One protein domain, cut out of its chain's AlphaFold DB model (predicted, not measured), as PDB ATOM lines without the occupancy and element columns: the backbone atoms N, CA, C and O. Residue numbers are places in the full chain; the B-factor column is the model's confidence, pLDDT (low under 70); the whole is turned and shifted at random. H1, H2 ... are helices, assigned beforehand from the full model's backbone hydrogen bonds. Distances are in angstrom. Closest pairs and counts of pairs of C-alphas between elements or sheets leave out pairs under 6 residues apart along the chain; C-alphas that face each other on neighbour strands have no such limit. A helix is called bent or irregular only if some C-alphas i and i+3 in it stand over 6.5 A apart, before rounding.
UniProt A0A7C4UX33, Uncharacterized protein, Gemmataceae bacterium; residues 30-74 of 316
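AT A GLANCE: This is residues 30 to 74 of the 316 residues of an uncharacterized protein of Gemmataceae bacterium (UniProt A0A7C4UX33). Two helices make a wide V: H2, kinked near residue 66, folds back over residues 39 to 45 of H1 and slants away from it, and the loop of residues 46 to 55 between them reaches out at one end. H1 and this loop together make the longest axis. The printed part has 45 residues, with H1 followed by H2 along the chain and no named strand; the class is all helix. It is elongated, spanning 35 by 18 by 15 A, and only just compact, close to loose, with a radius of gyration of the C-alphas of 10.8 A.

HOW THE PARTS SIT: Start at H2, residues 56 to 72, the longest helix by residues. It touches H1, residues 30 to 45, which meets it with residues 39 to 45 alone. Look at the C-alphas of Ala 39 and Thr 66, the closest of the two helices, 5.3 A apart. The helices run opposite ways at a steep tilt of 59 degrees. In H1 every O i to N i+4 pair is within hydrogen-bond range; in H2 10 of 13 are.

IN THESE COORDINATES: Find C-alpha 56 at (48.757, -39.849, -17.355); from there H2 runs 23.3 A to C-alpha 72 at (38.611, -35.350, -37.845). H2 is irregular, with C-alphas 65 and 68 7.4 A apart, and has a kink of 53 degrees near residue 66. H1 begins at C-alpha 30, at (57.261, -31.096, -42.135), and runs 22.1 A to C-alpha 45.

THE WHOLE: The two C-alphas farthest apart are those of Ser 30 and Gln 51, at 36.1 A. The link from H1 to H2 is short, with 10 residues, and the printed part has no cut. In the B-factor column the mean pLDDT of the printed part is 87.8; look at residues 48 to 52 for the values under 70.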
ATOM      1  N   SER A  30      56.559 -30.385 -43.207       96.75
ATOM      2  CA  SER A  30      57.261 -31.096 -42.135       96.75
ATOM      3  C   SER A  30      56.561 -30.944 -40.783       96.75
ATOM      4  O   SER A  30      56.428 -31.928 -40.062       96.75
ATOM      5  N   LEU A  31      56.070 -29.747 -40.445       97.50
ATOM      6  CA  LEU A  31      55.334 -29.515 -39.201       97.50
ATOM      7  C   LEU A  31      54.029 -30.320 -39.158       97.50
ATOM      8  O   LEU A  31      53.733 -30.937 -38.140       97.50
ATOM      9  N   LEU A  32      53.273 -30.351 -40.260       96.81
ATOM     10  CA  LEU A  32      52.035 -31.126 -40.367       96.81
ATOM     11  C   LEU A  32      52.292 -32.633 -40.249       96.81
ATOM     12  O   LEU A  32      51.554 -33.324 -39.548       96.81
ATOM     13  N   VAL A  33      53.353 -33.136 -40.887       97.06
ATOM     14  CA  VAL A  33      53.770 -34.540 -40.775       97.06
ATOM     15  C   VAL A  33      54.145 -34.866 -39.330       97.06
ATOM     16  O   VAL A  33      53.614 -35.819 -38.764       97.06
ATOM     17  N   SER A  34      54.985 -34.049 -38.691       97.75
ATOM     18  CA  SER A  34      55.355 -34.233 -37.284       97.75
ATOM     19  C   SER A  34      54.144 -34.177 -36.351       97.75
ATOM     20  O   SER A  34      54.033 -35.011 -35.458       97.75
ATOM     21  N   ALA A  35      53.203 -33.251 -36.573       96.81
ATOM     22  CA  ALA A  35      51.969 -33.155 -35.796       96.81
ATOM     23  C   ALA A  35      51.081 -34.400 -35.963       96.81
ATOM     24  O   ALA A  35      50.540 -34.904 -34.980       96.81
ATOM     25  N   HIS A  36      50.974 -34.940 -37.182       95.75
ATOM     26  CA  HIS A  36      50.255 -36.185 -37.450       95.75
ATOM     27  C   HIS A  36      50.890 -37.379 -36.724       95.75
ATOM     28  O   HIS A  36      50.196 -38.112 -36.021       95.75
ATOM     29  N   PHE A  37      52.211 -37.552 -36.837       95.75
ATOM     30  CA  PHE A  37      52.925 -38.627 -36.144       95.75
ATOM     31  C   PHE A  37      52.861 -38.479 -34.626       95.75
ATOM     32  O   PHE A  37      52.694 -39.477 -33.931       95.75
ATOM     33  N   PHE A  38      52.921 -37.252 -34.109       95.62
ATOM     34  CA  PHE A  38      52.716 -36.985 -32.691       95.62
ATOM     35  C   PHE A  38      51.303 -37.380 -32.240       95.62
ATOM     36  O   PHE A  38      51.161 -38.029 -31.208       95.62
ATOM     37  N   ALA A  39      50.266 -37.075 -33.028       94.31
ATOM     38  CA  ALA A  39      48.893 -37.487 -32.735       94.31
ATOM     39  C   ALA A  39      48.698 -39.012 -32.775       94.31
ATOM     40  O   ALA A  39      47.988 -39.563 -31.936       94.31
ATOM     41  N   ILE A  40      49.337 -39.715 -33.716       91.69
ATOM     42  CA  ILE A  40      49.338 -41.186 -33.734       91.69
ATOM     43  C   ILE A  40      50.080 -41.735 -32.513       91.69
ATOM     44  O   ILE A  40      49.587 -42.654 -31.859       91.69
ATOM     45  N   PHE A  41      51.241 -41.164 -32.188       91.94
ATOM     46  CA  PHE A  41      52.036 -41.565 -31.035       91.94
ATOM     47  C   PHE A  41      51.216 -41.459 -29.749       91.94
ATOM     48  O   PHE A  41      51.042 -42.471 -29.074       91.94
ATOM     49  N   THR A  42      50.616 -40.295 -29.462       92.62
ATOM     50  CA  THR A  42      49.760 -40.111 -28.279       92.62
ATOM     51  C   THR A  42      48.570 -41.066 -28.285       92.62
ATOM     52  O   THR A  42      48.246 -41.621 -27.237       92.62
ATOM     53  N   ALA A  43      47.936 -41.313 -29.437       86.62
ATOM     54  CA  ALA A  43      46.812 -42.241 -29.545       86.62
ATOM     55  C   ALA A  43      47.180 -43.674 -29.129       86.62
ATOM     56  O   ALA A  43      46.413 -44.306 -28.399       86.62
ATOM     57  N   VAL A  44      48.336 -44.172 -29.583       83.62
ATOM     58  CA  VAL A  44      48.811 -45.536 -29.306       83.62
ATOM     59  C   VAL A  44      49.323 -45.656 -27.875       83.62
ATOM     60  O   VAL A  44      48.951 -46.585 -27.168       83.62
ATOM     61  N   THR A  45      50.129 -44.705 -27.404       84.56
ATOM     62  CA  THR A  45      50.735 -44.784 -26.066       84.56
ATOM     63  C   THR A  45      49.765 -44.457 -24.936       84.56
ATOM     64  O   THR A  45      49.992 -44.854 -23.796       84.56
ATOM     65  N   ALA A  46      48.691 -43.716 -25.223       87.19
ATOM     66  CA  ALA A  46      47.630 -43.455 -24.254       87.19
ATOM     67  C   ALA A  46      46.573 -44.573 -24.204       87.19
ATOM     68  O   ALA A  46      45.635 -44.489 -23.411       87.19
ATOM     69  N   ALA A  47      46.680 -45.605 -25.050       75.56
ATOM     70  CA  ALA A  47      45.831 -46.785 -24.965       75.56
ATOM     71  C   ALA A  47      46.325 -47.680 -23.816       75.56
ATOM     72  O   ALA A  47      47.249 -48.469 -23.981       75.56
ATOM     73  N   GLY A  48      45.729 -47.513 -22.635       65.81
ATOM     74  CA  GLY A  48      45.995 -48.358 -21.473       65.81
ATOM     75  C   GLY A  48      44.981 -49.492 -21.337       65.81
ATOM     76  O   GLY A  48      43.849 -49.391 -21.810       65.81
ATOM     77  N   THR A  49      45.376 -50.552 -20.643       60.91
ATOM     78  CA  THR A  49      44.474 -51.592 -20.129       60.91
ATOM     79  C   THR A  49      44.555 -51.629 -18.603       60.91
ATOM     80  O   THR A  49      45.413 -50.978 -18.005       60.91
ATOM     81  N   SER A  50      43.692 -52.407 -17.948       51.38
ATOM     82  CA  SER A  50      43.781 -52.638 -16.498       51.38
ATOM     83  C   SER A  50      45.118 -53.266 -16.074       51.38
ATOM     84  O   SER A  50      45.602 -53.010 -14.974       51.38
ATOM     85  N   GLN A  51      45.742 -54.058 -16.953       49.25
ATOM     86  CA  GLN A  51      47.048 -54.680 -16.713       49.25
ATOM     87  C   GLN A  51      48.218 -53.739 -17.030       49.25
ATOM     88  O   GLN A  51      49.237 -53.786 -16.341       49.25
ATOM     89  N   PHE A  52      48.056 -52.863 -18.026       64.50
ATOM     90  CA  PHE A  52      49.077 -51.927 -18.499       64.50
ATOM     91  C   PHE A  52      48.503 -50.502 -18.550       64.50
ATOM     92  O   PHE A  52      48.042 -50.063 -19.609       64.50
ATOM     93  N   PRO A  53      48.473 -49.776 -17.416       72.94
ATOM     94  CA  PRO A  53      47.913 -48.431 -17.375       72.94
ATOM     95  C   PRO A  53      48.744 -47.462 -18.223       72.94
ATOM     96  O   PRO A  53      49.976 -47.496 -18.214       72.94
ATOM     97  N   ALA A  54      48.064 -46.576 -18.948       82.44
ATOM     98  CA  ALA A  54      48.721 -45.572 -19.775       82.44
ATOM     99  C   ALA A  54      49.354 -44.453 -18.922       82.44
ATOM    100  O   ALA A  54      48.792 -44.075 -17.890       82.44
ATOM    101  N   PRO A  55      50.470 -43.847 -19.369       90.00
ATOM    102  CA  PRO A  55      51.053 -42.687 -18.700       90.00
ATOM    103  C   PRO A  55      50.064 -41.501 -18.660       90.00
ATOM    104  O   PRO A  55      49.606 -41.069 -19.725       90.00
ATOM    105  N   PRO A  56      49.770 -40.904 -17.485       92.19
ATOM    106  CA  PRO A  56      48.757 -39.849 -17.355       92.19
ATOM    107  C   PRO A  56      48.987 -38.639 -18.267       92.19
ATOM    108  O   PRO A  56      48.041 -38.097 -18.834       92.19
ATOM    109  N   LEU A  57      50.248 -38.242 -18.469       94.75
ATOM    110  CA  LEU A  57      50.606 -37.133 -19.357       94.75
ATOM    111  C   LEU A  57      50.166 -37.395 -20.806       94.75
ATOM    112  O   LEU A  57      49.660 -36.496 -21.473       94.75
ATOM    113  N   LEU A  58      50.339 -38.627 -21.289       90.62
ATOM    114  CA  LEU A  58      49.963 -39.009 -22.651       90.62
ATOM    115  C   LEU A  58      48.445 -39.116 -22.788       90.62
ATOM    116  O   LEU A  58      47.916 -38.754 -23.835       90.62
ATOM    117  N   VAL A  59      47.743 -39.524 -21.725       89.31
ATOM    118  CA  VAL A  59      46.276 -39.461 -21.666       89.31
ATOM    119  C   VAL A  59      45.801 -38.014 -21.789       89.31
ATOM    120  O   VAL A  59      44.987 -37.723 -22.658       89.31
ATOM    121  N   LEU A  60      46.358 -37.078 -21.016       95.12
ATOM    122  CA  LEU A  60      46.000 -35.658 -21.112       95.12
ATOM    123  C   LEU A  60      46.324 -35.070 -22.496       95.12
ATOM    124  O   LEU A  60      45.483 -34.403 -23.098       95.12
ATOM    125  N   ALA A  61      47.511 -35.352 -23.041       94.19
ATOM    126  CA  ALA A  61      47.895 -34.910 -24.382       94.19
ATOM    127  C   ALA A  61      46.978 -35.502 -25.468       94.19
ATOM    128  O   ALA A  61      46.628 -34.827 -26.442       94.19
ATOM    129  N   LYS A  62      46.537 -36.753 -25.305       92.06
ATOM    130  CA  LYS A  62      45.523 -37.343 -26.173       92.06
ATOM    131  C   LYS A  62      44.218 -36.564 -26.075       92.06
ATOM    132  O   LYS A  62      43.780 -36.015 -27.081       92.06
ATOM    133  N   GLU A  63      43.637 -36.497 -24.883       92.31
ATOM    134  CA  GLU A  63      42.296 -35.960 -24.651       92.31
ATOM    135  C   GLU A  63      42.149 -34.495 -25.069       92.31
ATOM    136  O   GLU A  63      41.164 -34.143 -25.717       92.31
ATOM    137  N   TYR A  64      43.141 -33.658 -24.764       95.62
ATOM    138  CA  TYR A  64      43.024 -32.215 -24.969       95.62
ATOM    139  C   TYR A  64      43.694 -31.706 -26.245       95.62
ATOM    140  O   TYR A  64      43.168 -30.791 -26.876       95.62
ATOM    141  N   LEU A  65      44.837 -32.272 -26.647       95.69
ATOM    142  CA  LEU A  65      45.623 -31.723 -27.757       95.69
ATOM    143  C   LEU A  65      45.340 -32.430 -29.086       95.69
ATOM    144  O   LEU A  65      45.197 -31.780 -30.117       95.69
ATOM    145  N   THR A  66      45.260 -33.762 -29.081       95.81
ATOM    146  CA  THR A  66      45.261 -34.546 -30.334       95.81
ATOM    147  C   THR A  66      43.906 -35.169 -30.674       95.81
ATOM    148  O   THR A  66      43.637 -35.423 -31.848       95.81
ATOM    149  N   ARG A  67      43.000 -35.342 -29.701       93.69
ATOM    150  CA  ARG A  67      41.676 -35.959 -29.899       93.69
ATOM    151  C   ARG A  67      40.814 -35.273 -30.968       93.69
ATOM    152  O   ARG A  67      40.283 -36.010 -31.801       93.69
ATOM    153  N   PRO A  68      40.685 -33.933 -31.041       95.31
ATOM    154  CA  PRO A  68      39.889 -33.296 -32.094       95.31
ATOM    155  C   PRO A  68      40.413 -33.614 -33.501       95.31
ATOM    156  O   PRO A  68      39.637 -33.946 -34.397       95.31
ATOM    157  N   TYR A  69      41.738 -33.593 -33.675       95.00
ATOM    158  CA  TYR A  69      42.386 -33.956 -34.933       95.00
ATOM    159  C   TYR A  69      42.169 -35.435 -35.276       95.00
ATOM    160  O   TYR A  69      41.760 -35.752 -36.389       95.00
ATOM    161  N   LEU A  70      42.375 -36.340 -34.315       91.38
ATOM    162  CA  LEU A  70      42.160 -37.778 -34.504       91.38
ATOM    163  C   LEU A  70      40.702 -38.104 -34.857       91.38
ATOM    164  O   LEU A  70      40.460 -38.976 -35.687       91.38
ATOM    165  N   HIS A  71      39.736 -37.391 -34.269       88.75
ATOM    166  CA  HIS A  71      38.323 -37.467 -34.652       88.75
ATOM    167  C   HIS A  71      38.115 -37.021 -36.101       88.75
ATOM    168  O   HIS A  71      37.451 -37.724 -36.860       88.75
ATOM    169  N   PHE A  72      38.719 -35.896 -36.493       92.81
ATOM    170  CA  PHE A  72      38.611 -35.350 -37.845       92.81
ATOM    171  C   PHE A  72      39.153 -36.304 -38.921       92.81
ATOM    172  O   PHE A  72      38.509 -36.490 -39.950       92.81
ATOM    173  N   VAL A  73      40.295 -36.958 -38.677       89.94
ATOM    174  CA  VAL A  73      40.882 -37.935 -39.620       89.94
ATOM    175  C   VAL A  73      40.393 -39.374 -39.409       89.94
ATOM    176  O   VAL A  73      40.926 -40.296 -40.020       89.94
ATOM    177  N   PHE A  74      39.389 -39.587 -38.551       81.88
ATOM    178  CA  PHE A  74      38.832 -40.905 -38.221       81.88
ATOM    179  C   PHE A  74      39.862 -41.930 -37.690       81.88
ATOM    180  O   PHE A  74      39.710 -43.137 -37.883       81.88
TER     181      PHE A  74